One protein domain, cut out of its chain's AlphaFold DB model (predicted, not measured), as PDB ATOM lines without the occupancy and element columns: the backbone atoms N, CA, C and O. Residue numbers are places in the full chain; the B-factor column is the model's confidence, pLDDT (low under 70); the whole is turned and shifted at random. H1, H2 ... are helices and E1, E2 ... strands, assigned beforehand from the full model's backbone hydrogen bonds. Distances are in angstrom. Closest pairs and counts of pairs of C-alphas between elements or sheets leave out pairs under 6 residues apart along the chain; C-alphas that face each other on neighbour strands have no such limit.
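This is residues 557 to 653 of the 991 residues of an uncharacterized protein of Marssonina coronariae (UniProt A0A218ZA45). There is little regular structure: mostly loops, strung out with hairpin E2 and E3 at one end, the short strand pair E1 and E4 in the middle, and short helix H1 among loops at the other end. The 97 printed residues hold E1, E2, E3, E4, H1 in order, 25 residues in named elements, class mixed; both two-stranded sheets are antiparallel. The whole is loose, radius of gyration of the C-alphas 17.7 A, spanning 54 by 35 by 21 A.

Look first at E2, residues 579 to 583, and E3, residues 589 to 594, an antiparallel hairpin at 151 degrees; N 590 and O 582, 2.8 A, are within hydrogen-bond range. E1, residues 561 to 564, and E4, residues 604 to 607, are antiparallel at 146 degrees; N 605 and O 563 are within range at 2.8 A. H1, residues 626 to 631, is apart from E1, E2 and E3; its O i to N i+4 pairs are within range.

Find C-alpha 561 at (-95.073, -10.333, 1.896), where E1 begins. E2 runs 13.0 A, E3 14.1 A. H1 ends at C-alpha 631 (-96.165, 3.839, 19.426).

The farthest C-alphas, Ala 585 and Asp 651, are 58.6 A apart. The printed part has no cut. Links E1 to E2 and E4 to H1 are long. Residues 557 to 558 are under pLDDT 70.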
ATOM      1  N   PRO A 557     -98.126 -14.499 -10.279       63.12
ATOM      2  CA  PRO A 557     -97.533 -14.913  -9.015       63.12
ATOM      3  C   PRO A 557     -97.798 -13.853  -7.942       63.12
ATOM      4  O   PRO A 557     -97.148 -12.818  -7.922       63.12
ATOM      5  N   PHE A 558     -98.747 -14.109  -7.037       66.31
ATOM      6  CA  PHE A 558     -99.002 -13.225  -5.902       66.31
ATOM      7  C   PHE A 558     -97.782 -13.219  -4.968       66.31
ATOM      8  O   PHE A 558     -97.629 -14.106  -4.122       66.31
ATOM      9  N   ASN A 559     -96.921 -12.212  -5.125       83.88
ATOM     10  CA  ASN A 559     -95.696 -12.007  -4.353       83.88
ATOM     11  C   ASN A 559     -96.023 -11.425  -2.964       83.88
ATOM     12  O   ASN A 559     -95.621 -10.328  -2.591       83.88
ATOM     13  N   ARG A 560     -96.827 -12.181  -2.203       89.44
ATOM     14  CA  ARG A 560     -97.260 -11.831  -0.847       89.44
ATOM     15  C   ARG A 560     -96.062 -11.702   0.086       89.44
ATOM     16  O   ARG A 560     -95.209 -12.591   0.119       89.44
ATOM     17  N   ILE A 561     -96.065 -10.623   0.863       91.50
ATOM     18  CA  ILE A 561     -95.073 -10.333   1.896       91.50
ATOM     19  C   ILE A 561     -95.159 -11.450   2.941       91.50
ATOM     20  O   ILE A 561     -96.250 -11.746   3.439       91.50
ATOM     21  N   GLN A 562     -94.035 -12.092   3.247       92.12
ATOM     22  CA  GLN A 562     -93.950 -13.096   4.305       92.12
ATOM     23  C   GLN A 562     -93.387 -12.439   5.558       92.12
ATOM     24  O   GLN A 562     -92.321 -11.844   5.488       92.12
ATOM     25  N   ALA A 563     -94.063 -12.596   6.688       92.31
ATOM     26  CA  ALA A 563     -93.556 -12.219   8.007       92.31
ATOM     27  C   ALA A 563     -93.788 -13.385   8.972       92.31
ATOM     28  O   ALA A 563     -94.647 -14.232   8.713       92.31
ATOM     29  N   ASP A 564     -93.042 -13.450  10.069       90.81
ATOM     30  CA  ASP A 564     -93.333 -14.400  11.146       90.81
ATOM     31  C   ASP A 564     -94.627 -14.019  11.885       90.81
ATOM     32  O   ASP A 564     -95.067 -12.872  11.835       90.81
ATOM     33  N   ALA A 565     -95.300 -14.997  12.498       88.00
ATOM     34  CA  ALA A 565     -96.598 -14.790  13.137       88.00
ATOM     35  C   ALA A 565     -96.502 -13.813  14.332       88.00
ATOM     36  O   ALA A 565     -95.875 -14.165  15.334       88.00
ATOM     37  N   PRO A 566     -97.162 -12.633  14.290       85.69
ATOM     38  CA  PRO A 566     -97.137 -11.685  15.408       85.69
ATOM     39  C   PRO A 566     -97.970 -12.168  16.605       85.69
ATOM     40  O   PRO A 566     -97.756 -11.720  17.723       85.69
ATOM     41  N   VAL A 567     -98.902 -13.100  16.377       87.81
ATOM     42  CA  VAL A 567     -99.708 -13.763  17.409       87.81
ATOM     43  C   VAL A 567     -99.551 -15.269  17.245       87.81
ATOM     44  O   VAL A 567     -99.771 -15.800  16.153       87.81
ATOM     45  N   HIS A 568     -99.188 -15.945  18.332       89.31
ATOM     46  CA  HIS A 568     -99.230 -17.399  18.446       89.31
ATOM     47  C   HIS A 568    -100.474 -17.787  19.241       89.31
ATOM     48  O   HIS A 568    -100.658 -17.319  20.359       89.31
ATOM     49  N   PHE A 569    -101.316 -18.631  18.651       90.94
ATOM     50  CA  PHE A 569    -102.538 -19.131  19.273       90.94
ATOM     51  C   PHE A 569    -102.257 -20.401  20.079       90.94
ATOM     52  O   PHE A 569    -101.484 -21.259  19.639       90.94
ATOM     53  N   GLU A 570    -102.919 -20.575  21.215       92.31
ATOM     54  CA  GLU A 570    -102.865 -21.831  21.960       92.31
ATOM     55  C   GLU A 570    -103.645 -22.952  21.246       92.31
ATOM     56  O   GLU A 570    -104.629 -22.672  20.559       92.31
ATOM     57  N   PRO A 571    -103.288 -24.244  21.417       89.81
ATOM     58  CA  PRO A 571    -103.936 -25.359  20.711       89.81
ATOM     59  C   PRO A 571    -105.460 -25.448  20.892       89.81
ATOM     60  O   PRO A 571    -106.150 -25.995  20.025       89.81
ATOM     61  N   HIS A 572    -105.976 -24.911  22.001       88.50
ATOM     62  CA  HIS A 572    -107.397 -24.883  22.339       88.50
ATOM     63  C   HIS A 572    -108.176 -23.747  21.638       88.50
ATOM     64  O   HIS A 572    -109.405 -23.778  21.594       88.50
ATOM     65  N   GLU A 573    -107.488 -22.769  21.044       89.56
ATOM     66  CA  GLU A 573    -108.103 -21.612  20.393       89.56
ATOM     67  C   GLU A 573    -108.548 -21.880  18.944       89.56
ATOM     68  O   GLU A 573    -108.188 -22.866  18.287       89.56
ATOM     69  N   ILE A 574    -109.345 -20.955  18.401       83.31
ATOM     70  CA  ILE A 574    -109.865 -21.032  17.030       83.31
ATOM     71  C   ILE A 574    -108.770 -20.712  15.996       83.31
ATOM     72  O   ILE A 574    -108.671 -21.420  14.994       83.31
ATOM     73  N   GLY A 575    -107.950 -19.684  16.243       84.44
ATOM     74  CA  GLY A 575    -106.821 -19.264  15.400       84.44
ATOM     75  C   GLY A 575    -107.104 -19.188  13.892       84.44
ATOM     76  O   GLY A 575    -108.178 -18.779  13.447       84.44
ATOM     77  N   LEU A 576    -106.119 -19.597  13.085       83.75
ATOM     78  CA  LEU A 576    -106.118 -19.505  11.618       83.75
ATOM     79  C   LEU A 576    -106.322 -20.860  10.910       83.75
ATOM     80  O   LEU A 576    -105.845 -21.058   9.787       83.75
ATOM     81  N   ARG A 577    -107.061 -21.783  11.542       84.75
ATOM     82  CA  ARG A 577    -107.365 -23.139  11.035       84.75
ATOM     83  C   ARG A 577    -107.957 -23.096   9.622       84.75
ATOM     84  O   ARG A 577    -109.141 -22.792   9.434       84.75
ATOM     85  N   ARG A 578    -107.168 -23.439   8.599       82.75
ATOM     86  CA  ARG A 578    -107.654 -23.437   7.210       82.75
ATOM     87  C   ARG A 578    -108.566 -24.636   6.977       82.75
ATOM     88  O   ARG A 578    -108.349 -25.714   7.519       82.75
ATOM     89  N   THR A 579    -109.610 -24.441   6.172       84.31
ATOM     90  CA  THR A 579    -110.456 -25.545   5.695       84.31
ATOM     91  C   THR A 579    -109.880 -26.044   4.376       84.31
ATOM     92  O   THR A 579    -109.773 -25.273   3.423       84.31
ATOM     93  N   HIS A 580    -109.491 -27.316   4.327       85.44
ATOM     94  CA  HIS A 580    -108.889 -27.930   3.142       85.44
ATOM     95  C   HIS A 580    -109.969 -28.500   2.227       85.44
ATOM     96  O   HIS A 580    -110.952 -29.075   2.698       85.44
ATOM     97  N   TYR A 581    -109.770 -28.373   0.915       87.88
ATOM     98  CA  TYR A 581    -110.691 -28.863  -0.110       87.88
ATOM     99  C   TYR A 581    -109.917 -29.616  -1.193       87.88
ATOM    100  O   TYR A 581    -109.000 -29.064  -1.802       87.88
ATOM    101  N   ALA A 582    -110.318 -30.854  -1.469       88.31
ATOM    102  CA  ALA A 582    -109.869 -31.598  -2.637       88.31
ATOM    103  C   ALA A 582    -110.809 -31.298  -3.814       88.31
ATOM    104  O   ALA A 582    -112.027 -31.422  -3.682       88.31
ATOM    105  N   LYS A 583    -110.260 -30.911  -4.970       88.06
ATOM    106  CA  LYS A 583    -111.042 -30.836  -6.211       88.06
ATOM    107  C   LYS A 583    -111.234 -32.247  -6.761       88.06
ATOM    108  O   LYS A 583    -110.252 -32.965  -6.939       88.06
ATOM    109  N   LEU A 584    -112.481 -32.630  -7.010       87.00
ATOM    110  CA  LEU A 584    -112.836 -33.857  -7.719       87.00
ATOM    111  C   LEU A 584    -112.709 -33.643  -9.236       87.00
ATOM    112  O   LEU A 584    -112.580 -32.508  -9.703       87.00
ATOM    113  N   ALA A 585    -112.739 -34.735 -10.006       82.31
ATOM    114  CA  ALA A 585    -112.641 -34.686 -11.468       82.31
ATOM    115  C   ALA A 585    -113.764 -33.838 -12.100       82.31
ATOM    116  O   ALA A 585    -113.523 -33.119 -13.067       82.31
ATOM    117  N   ASP A 586    -114.945 -33.842 -11.482       78.06
ATOM    118  CA  ASP A 586    -116.148 -33.112 -11.907       78.06
ATOM    119  C   ASP A 586    -116.085 -31.598 -11.603       78.06
ATOM    120  O   ASP A 586    -117.082 -30.887 -11.696       78.06
ATOM    121  N   GLY A 587    -114.933 -31.091 -11.147       80.06
ATOM    122  CA  GLY A 587    -114.716 -29.691 -10.762       80.06
ATOM    123  C   GLY A 587    -115.272 -29.300  -9.386       80.06
ATOM    124  O   GLY A 587    -114.881 -28.263  -8.842       80.06
ATOM    125  N   SER A 588    -116.130 -30.132  -8.790       81.94
ATOM    126  CA  SER A 588    -116.665 -29.951  -7.437       81.94
ATOM    127  C   SER A 588    -115.569 -30.061  -6.360       81.94
ATOM    128  O   SER A 588    -114.515 -30.670  -6.562       81.94
ATOM    129  N   SER A 589    -115.782 -29.432  -5.198       87.38
ATOM    130  CA  SER A 589    -114.779 -29.345  -4.124       87.38
ATOM    131  C   SER A 589    -115.213 -30.103  -2.867       87.38
ATOM    132  O   SER A 589    -116.003 -29.621  -2.056       87.38
ATOM    133  N   LYS A 590    -114.662 -31.305  -2.666       89.31
ATOM    134  CA  LYS A 590    -114.889 -32.095  -1.452       89.31
ATOM    135  C   LYS A 590    -114.089 -31.492  -0.297       89.31
ATOM    136  O   LYS A 590    -112.858 -31.483  -0.325       89.31
ATOM    137  N   LYS A 591    -114.783 -31.009   0.736       90.31
ATOM    138  CA  LYS A 591    -114.172 -30.586   2.007       90.31
ATOM    139  C   LYS A 591    -113.415 -31.775   2.611       90.31
ATOM    140  O   LYS A 591    -114.015 -32.812   2.878       90.31
ATOM    141  N   LEU A 592    -112.107 -31.620   2.796       85.75
ATOM    142  CA  LEU A 592    -111.200 -32.672   3.263       85.75
ATOM    143  C   LEU A 592    -110.983 -32.621   4.783       85.75
ATOM    144  O   LEU A 592    -110.715 -33.644   5.399       85.75
ATOM    145  N   GLY A 593    -111.120 -31.439   5.392       87.12
ATOM    146  CA  GLY A 593    -110.973 -31.244   6.836       87.12
ATOM    147  C   GLY A 593    -110.700 -29.789   7.211       87.12
ATOM    148  O   GLY A 593    -110.887 -28.878   6.399       87.12
ATOM    149  N   ARG A 594    -110.236 -29.577   8.443       85.56
ATOM    150  CA  ARG A 594    -109.601 -28.336   8.915       85.56
ATOM    151  C   ARG A 594    -108.251 -28.673   9.544       85.56
ATOM    152  O   ARG A 594    -108.059 -29.813   9.959       85.56
ATOM    153  N   ASP A 595    -107.337 -27.709   9.608       85.00
ATOM    154  CA  ASP A 595    -106.100 -27.891  10.375       85.00
ATOM    155  C   ASP A 595    -106.391 -28.111  11.874       85.00
ATOM    156  O   ASP A 595    -107.249 -27.450  12.473       85.00
ATOM    157  N   ILE A 596    -105.681 -29.087  12.450       86.06
ATOM    158  CA  ILE A 596    -105.767 -29.488  13.866       86.06
ATOM    159  C   ILE A 596    -105.058 -28.465  14.760       86.06
ATOM    160  O   ILE A 596    -105.490 -28.234  15.888       86.06
ATOM    161  N   ASP A 597    -104.049 -27.783  14.225       86.00
ATOM    162  CA  ASP A 597    -103.344 -26.696  14.893       86.00
ATOM    163  C   ASP A 597    -103.974 -25.342  14.508       86.00
ATOM    164  O   ASP A 597    -104.303 -25.128  13.334       86.00
ATOM    165  N   PRO A 598    -104.143 -24.404  15.457       86.94
ATOM    166  CA  PRO A 598    -104.608 -23.052  15.155       86.94
ATOM    167  C   PRO A 598    -103.530 -22.153  14.534       86.94
ATOM    168  O   PRO A 598    -103.865 -21.140  13.917       86.94
ATOM    169  N   ASN A 599    -102.257 -22.539  14.642       88.19
ATOM    170  CA  ASN A 599    -101.118 -21.823  14.070       88.19
ATOM    171  C   ASN A 599    -100.797 -22.289  12.636       88.19
ATOM    172  O   ASN A 599    -100.981 -23.462  12.301       88.19
ATOM    173  N   PRO A 600    -100.280 -21.404  11.761       85.06
ATOM    174  CA  PRO A 600     -99.814 -21.807  10.440       85.06
ATOM    175  C   PRO A 600     -98.578 -22.713  10.560       85.06
ATOM    176  O   PRO A 600     -97.578 -22.325  11.153       85.06
ATOM    177  N   LYS A 601     -98.602 -23.884   9.907       82.12
ATOM    178  CA  LYS A 601     -97.541 -24.924   9.976       82.12
ATOM    179  C   LYS A 601     -96.123 -24.469   9.596       82.12
ATOM    180  O   LYS A 601     -95.167 -25.187   9.854       82.12
ATOM    181  N   ASN A 602     -95.991 -23.299   8.975       82.75
ATOM    182  CA  ASN A 602     -94.718 -22.713   8.557       82.75
ATOM    183  C   ASN A 602     -94.241 -21.581   9.494       82.75
ATOM    184  O   ASN A 602     -93.290 -20.894   9.140       82.75
ATOM    185  N   GLY A 603     -94.957 -21.275  10.583       85.62
ATOM    186  CA  GLY A 603     -94.725 -20.100  11.443       85.62
ATOM    187  C   GLY A 603     -95.041 -18.739  10.797       85.62
ATOM    188  O   GLY A 603     -95.279 -17.766  11.503       85.62
ATOM    189  N   LYS A 604     -95.099 -18.660   9.460       88.31
ATOM    190  CA  LYS A 604     -95.219 -17.405   8.703       88.31
ATOM    191  C   LYS A 604     -96.646 -17.041   8.279       88.31
ATOM    192  O   LYS A 604     -97.421 -17.877   7.801       88.31
ATOM    193  N   PHE A 605     -96.955 -15.754   8.400       88.88
ATOM    194  CA  PHE A 605     -98.120 -15.077   7.838       88.88
ATOM    195  C   PHE A 605     -97.798 -14.558   6.423       88.88
ATOM    196  O   PHE A 605     -96.640 -14.371   6.052       88.88
ATOM    197  N   PHE A 606     -98.838 -14.346   5.608       89.19
ATOM    198  CA  PHE A 606     -98.716 -13.959   4.196       89.19
ATOM    199  C   PHE A 606     -99.621 -12.762   3.892       89.19
ATOM    200  O   PHE A 606    -100.803 -12.944   3.591       89.19
ATOM    201  N   TYR A 607     -99.062 -11.557   3.960       89.69
ATOM    202  CA  TYR A 607     -99.775 -10.298   3.750       89.69
ATOM    203  C   TYR A 607     -99.847  -9.943   2.260       89.69
ATOM    204  O   TYR A 607     -98.937 -10.235   1.478       89.69
ATOM    205  N   GLU A 608    -100.947  -9.323   1.834       88.88
ATOM    206  CA  GLU A 608    -101.103  -8.908   0.440       88.88
ATOM    207  C   GLU A 608    -100.335  -7.613   0.179       88.88
ATOM    208  O   GLU A 608    -100.593  -6.584   0.794       88.88
ATOM    209  N   GLN A 609     -99.389  -7.672  -0.760       87.94
ATOM    210  CA  GLN A 609     -98.516  -6.553  -1.117       87.94
ATOM    211  C   GLN A 609     -99.279  -5.347  -1.694       87.94
ATOM    212  O   GLN A 609     -98.802  -4.218  -1.609       87.94
ATOM    213  N   ARG A 610    -100.453  -5.575  -2.292       83.25
ATOM    214  CA  ARG A 610    -101.287  -4.558  -2.940       83.25
ATOM    215  C   ARG A 610    -102.639  -4.457  -2.247       83.25
ATOM    216  O   ARG A 610    -103.332  -5.463  -2.134       83.25
ATOM    217  N   GLN A 611    -103.048  -3.241  -1.891       78.19
ATOM    218  CA  GLN A 611    -104.414  -2.941  -1.453       78.19
ATOM    219  C   GLN A 611    -104.990  -1.809  -2.312       78.19
ATOM    220  O   GLN A 611    -104.518  -0.671  -2.299       78.19
ATOM    221  N   GLY A 612    -105.998  -2.141  -3.124       79.69
ATOM    222  CA  GLY A 612    -106.580  -1.220  -4.100       79.69
ATOM    223  C   GLY A 612    -105.552  -0.732  -5.126       79.69
ATOM    224  O   GLY A 612    -105.196  -1.459  -6.052       79.69
ATOM    225  N   ARG A 613    -105.098   0.519  -4.973       79.69
ATOM    226  CA  ARG A 613    -104.081   1.153  -5.834       79.69
ATOM    227  C   ARG A 613    -102.693   1.244  -5.195       79.69
ATOM    228  O   ARG A 613    -101.735   1.495  -5.918       79.69
ATOM    229  N   TYR A 614    -102.583   1.033  -3.886       81.81
ATOM    230  CA  TYR A 614    -101.336   1.171  -3.137       81.81
ATOM    231  C   TYR A 614    -100.585  -0.167  -3.080       81.81
ATOM    232  O   TYR A 614    -101.205  -1.235  -3.056       81.81
ATOM    233  N   ASN A 615     -99.251  -0.114  -3.088       87.75
ATOM    234  CA  ASN A 615     -98.369  -1.280  -3.010       87.75
ATOM    235  C   ASN A 615     -97.410  -1.091  -1.828       87.75
ATOM    236  O   ASN A 615     -96.372  -0.456  -1.990       87.75
ATOM    237  N   ALA A 616     -97.756  -1.672  -0.676       87.81
ATOM    238  CA  ALA A 616     -97.008  -1.533   0.576       87.81
ATOM    239  C   ALA A 616     -95.538  -1.958   0.440       87.81
ATOM    240  O   ALA A 616     -94.658  -1.401   1.082       87.81
ATOM    241  N   GLY A 617     -95.235  -2.913  -0.447       86.56
ATOM    242  CA  GLY A 617     -93.859  -3.351  -0.679       86.56
ATOM    243  C   GLY A 617     -92.966  -2.305  -1.358       86.56
ATOM    244  O   GLY A 617     -91.745  -2.463  -1.312       86.56
ATOM    245  N   LYS A 618     -93.545  -1.262  -1.974       88.25
ATOM    246  CA  LYS A 618     -92.822  -0.132  -2.584       88.25
ATOM    247  C   LYS A 618     -92.679   1.088  -1.659       88.25
ATOM    248  O   LYS A 618     -91.999   2.026  -2.062       88.25
ATOM    249  N   ASN A 619     -93.270   1.062  -0.461       89.12
ATOM    250  CA  ASN A 619     -93.166   2.150   0.510       89.12
ATOM    251  C   ASN A 619     -91.714   2.382   0.966       89.12
ATOM    252  O   ASN A 619     -90.933   1.434   1.107       89.12
ATOM    253  N   GLN A 620     -91.387   3.636   1.242       88.38
ATOM    254  CA  GLN A 620     -90.236   4.077   2.030       88.38
ATOM    255  C   GLN A 620     -90.651   4.233   3.511       88.38
ATOM    256  O   GLN A 620     -91.850   4.306   3.790       88.38
ATOM    257  N   PRO A 621     -89.719   4.260   4.485       84.38
ATOM    258  CA  PRO A 621     -90.075   4.486   5.891       84.38
ATOM    259  C   PRO A 621     -90.643   5.893   6.172       84.38
ATOM    260  O   PRO A 621     -91.241   6.111   7.221       84.38
ATOM    261  N   GLU A 622     -90.504   6.839   5.242       88.88
ATOM    262  CA  GLU A 622     -91.121   8.171   5.283       88.88
ATOM    263  C   GLU A 622     -92.551   8.206   4.700       88.88
ATOM    264  O   GLU A 622     -93.268   9.179   4.916       88.88
ATOM    265  N   ASP A 623     -93.001   7.156   3.994       90.00
ATOM    266  CA  ASP A 623     -94.389   7.039   3.495       90.00
ATOM    267  C   ASP A 623     -95.390   6.643   4.605       90.00
ATOM    268  O   ASP A 623     -96.586   6.474   4.349       90.00
ATOM    269  N   LEU A 624     -94.900   6.417   5.827       90.25
ATOM    270  CA  LEU A 624     -95.668   5.974   6.985       90.25
ATOM    271  C   LEU A 624     -95.526   6.971   8.133       90.25
ATOM    272  O   LEU A 624     -94.473   7.567   8.338       90.25
ATOM    273  N   ASP A 625     -96.601   7.108   8.903       90.62
ATOM    274  CA  ASP A 625     -96.622   7.911  10.120       90.62
ATOM    275  C   ASP A 625     -95.672   7.298  11.162       90.62
ATOM    276  O   ASP A 625     -95.906   6.201  11.682       90.62
ATOM    277  N   GLN A 626     -94.562   7.993  11.421       89.62
ATOM    278  CA  GLN A 626     -93.481   7.497  12.272       89.62
ATOM    279  C   GLN A 626     -93.876   7.458  13.753       89.62
ATOM    280  O   GLN A 626     -93.370   6.610  14.488       89.62
ATOM    281  N   GLU A 627     -94.819   8.300  14.182       87.25
ATOM    282  CA  GLU A 627     -95.329   8.319  15.554       87.25
ATOM    283  C   GLU A 627     -96.223   7.100  15.797       87.25
ATOM    284  O   GLU A 627     -96.023   6.366  16.766       87.25
ATOM    285  N   VAL A 628     -97.127   6.798  14.856       88.50
ATOM    286  CA  VAL A 628     -97.954   5.578  14.887       88.50
ATOM    287  C   VAL A 628     -97.084   4.318  14.810       88.50
ATOM    288  O   VAL A 628     -97.308   3.360  15.556       88.50
ATOM    289  N   VAL A 629     -96.069   4.307  13.937       90.62
ATOM    290  CA  VAL A 629     -95.115   3.192  13.804       90.62
ATOM    291  C   VAL A 629     -94.334   2.958  15.098       90.62
ATOM    292  O   VAL A 629     -94.193   1.803  15.506       90.62
ATOM    293  N   ALA A 630     -93.861   4.017  15.760       88.94
ATOM    294  CA  ALA A 630     -93.144   3.918  17.027       88.94
ATOM    295  C   ALA A 630     -94.065   3.460  18.169       88.94
ATOM    296  O   ALA A 630     -93.767   2.462  18.832       88.94
ATOM    297  N   ALA A 631     -95.210   4.126  18.354       87.75
ATOM    298  CA  ALA A 631     -96.165   3.839  19.426       87.75
ATOM    299  C   ALA A 631     -96.678   2.389  19.382       87.75
ATOM    300  O   ALA A 631     -96.737   1.721  20.412       87.75
ATOM    301  N   HIS A 632     -96.979   1.868  18.189       89.69
ATOM    302  CA  HIS A 632     -97.466   0.494  18.016       89.69
ATOM    303  C   HIS A 632     -96.349  -0.533  17.755       89.69
ATOM    304  O   HIS A 632     -96.634  -1.718  17.547       89.69
ATOM    305  N   SER A 633     -95.079  -0.103  17.764       91.94
ATOM    306  CA  SER A 633     -93.898  -0.921  17.441       91.94
ATOM    307  C   SER A 633     -94.098  -1.756  16.166       91.94
ATOM    308  O   SER A 633     -94.031  -2.986  16.184       91.94
ATOM    309  N   LEU A 634     -94.409  -1.072  15.062       93.19
ATOM    310  CA  LEU A 634     -94.664  -1.653  13.740       93.19
ATOM    311  C   LEU A 634     -93.388  -1.723  12.887       93.19
ATOM    312  O   LEU A 634     -92.374  -1.093  13.179       93.19
ATOM    313  N   HIS A 635     -93.444  -2.469  11.783       93.06
ATOM    314  CA  HIS A 635     -92.349  -2.533  10.814       93.06
ATOM    315  C   HIS A 635     -92.126  -1.171  10.121       93.06
ATOM    316  O   HIS A 635     -93.014  -0.746   9.374       93.06
ATOM    317  N   PRO A 636     -90.945  -0.531  10.238       91.19
ATOM    318  CA  PRO A 636     -90.758   0.870   9.845       91.19
ATOM    319  C   PRO A 636     -91.020   1.144   8.361       91.19
ATOM    320  O   PRO A 636     -91.604   2.161   8.019       91.19
ATOM    321  N   ARG A 637     -90.666   0.209   7.469       90.56
ATOM    322  CA  ARG A 637     -90.906   0.342   6.018       90.56
ATOM    323  C   ARG A 637     -92.295  -0.118   5.537       90.56
ATOM    324  O   ARG A 637     -92.649   0.122   4.390       90.56
ATOM    325  N   LEU A 638     -93.052  -0.868   6.346       91.00
ATOM    326  CA  LEU A 638     -94.202  -1.659   5.855       91.00
ATOM    327  C   LEU A 638     -95.493  -1.511   6.675       91.00
ATOM    328  O   LEU A 638     -96.535  -1.984   6.223       91.00
ATOM    329  N   GLY A 639     -95.446  -0.917   7.873       90.75
ATOM    330  CA  GLY A 639     -96.613  -0.743   8.750       90.75
ATOM    331  C   GLY A 639     -97.220  -2.058   9.259       90.75
ATOM    332  O   GLY A 639     -98.343  -2.075   9.756       90.75
ATOM    333  N   LEU A 640     -96.507  -3.179   9.105       92.62
ATOM    334  CA  LEU A 640     -96.974  -4.501   9.518       92.62
ATOM    335  C   LEU A 640     -96.680  -4.747  11.007       92.62
ATOM    336  O   LEU A 640     -95.601  -4.370  11.473       92.62
ATOM    337  N   PRO A 641     -97.580  -5.424  11.744       92.06
ATOM    338  CA  PRO A 641     -97.311  -5.837  13.114       92.06
ATOM    339  C   PRO A 641     -96.216  -6.909  13.137       92.06
ATOM    340  O   PRO A 641     -96.337  -7.958  12.502       92.06
ATOM    341  N   ILE A 642     -95.155  -6.629  13.886       91.12
ATOM    342  CA  ILE A 642     -94.070  -7.564  14.214       91.12
ATOM    343  C   ILE A 642     -94.353  -8.241  15.564       91.12
ATOM    344  O   ILE A 642     -95.247  -7.821  16.294       91.12
ATOM    345  N   ALA A 643     -93.571  -9.250  15.956       85.88
ATOM    346  CA  ALA A 643     -93.763  -9.973  17.226       85.88
ATOM    347  C   ALA A 643     -93.557  -9.126  18.510       85.88
ATOM    348  O   ALA A 643     -93.816  -9.607  19.607       85.88
ATOM    349  N   LYS A 644     -93.084  -7.877  18.379       87.12
ATOM    350  CA  LYS A 644     -92.996  -6.873  19.459       87.12
ATOM    351  C   LYS A 644     -94.078  -5.785  19.369       87.12
ATOM    352  O   LYS A 644     -94.033  -4.835  20.141       87.12
ATOM    353  N   SER A 645     -95.005  -5.883  18.415       90.88
ATOM    354  CA  SER A 645     -96.061  -4.887  18.240       90.88
ATOM    355  C   SER A 645     -97.046  -4.957  19.404       90.88
ATOM    356  O   SER A 645     -97.559  -6.025  19.741       90.88
ATOM    357  N   ILE A 646     -97.286  -3.805  20.019       88.38
ATOM    358  CA  ILE A 646     -98.196  -3.613  21.148       88.38
ATOM    359  C   ILE A 646     -99.262  -2.614  20.694       88.38
ATOM    360  O   ILE A 646     -99.011  -1.767  19.840       88.38
ATOM    361  N   ASN A 647    -100.467  -2.715  21.247       87.94
ATOM    362  CA  ASN A 647    -101.481  -1.683  21.091       87.94
ATOM    363  C   ASN A 647    -101.532  -0.856  22.386       87.94
ATOM    364  O   ASN A 647    -102.253  -1.276  23.293       87.94
ATOM    365  N   PRO A 648    -100.762   0.246  22.511       85.81
ATOM    366  CA  PRO A 648    -100.792   1.086  23.705       85.81
ATOM    367  C   PRO A 648    -102.206   1.582  24.009       85.81
ATOM    368  O   PRO A 648    -102.989   1.895  23.105       85.81
ATOM    369  N   ASP A 649    -102.524   1.677  25.297       84.19
ATOM    370  CA  ASP A 649    -103.718   2.389  25.744       84.19
ATOM    371  C   ASP A 649    -103.559   3.891  25.478       84.19
ATOM    372  O   ASP A 649    -102.444   4.413  25.429       84.19
ATOM    373  N   ARG A 650    -104.679   4.615  25.351       81.44
ATOM    374  CA  ARG A 650    -104.679   6.064  25.070       81.44
ATOM    375  C   ARG A 650    -103.744   6.850  25.991       81.44
ATOM    376  O   ARG A 650    -103.054   7.748  25.526       81.44
ATOM    377  N   ASP A 651    -103.730   6.491  27.268       83.69
ATOM    378  CA  ASP A 651    -103.010   7.206  28.324       83.69
ATOM    379  C   ASP A 651    -101.495   6.899  28.333       83.69
ATOM    380  O   ASP A 651    -100.746   7.489  29.107       83.69
ATOM    381  N   GLN A 652    -101.039   5.980  27.470       82.69
ATOM    382  CA  GLN A 652     -99.627   5.652  27.237       82.69
ATOM    383  C   GLN A 652     -99.046   6.409  26.025       82.69
ATOM    384  O   GLN A 652     -97.826   6.482  25.877       82.69
ATOM    385  N   CYS A 653     -99.895   6.988  25.169       79.25
ATOM    386  CA  CYS A 653     -99.484   7.815  24.034       79.25
ATOM    387  C   CYS A 653     -99.371   9.286  24.457       79.25
ATOM    388  O   CYS A 653    -100.326   9.847  24.992       79.25
TER     389      CYS A 653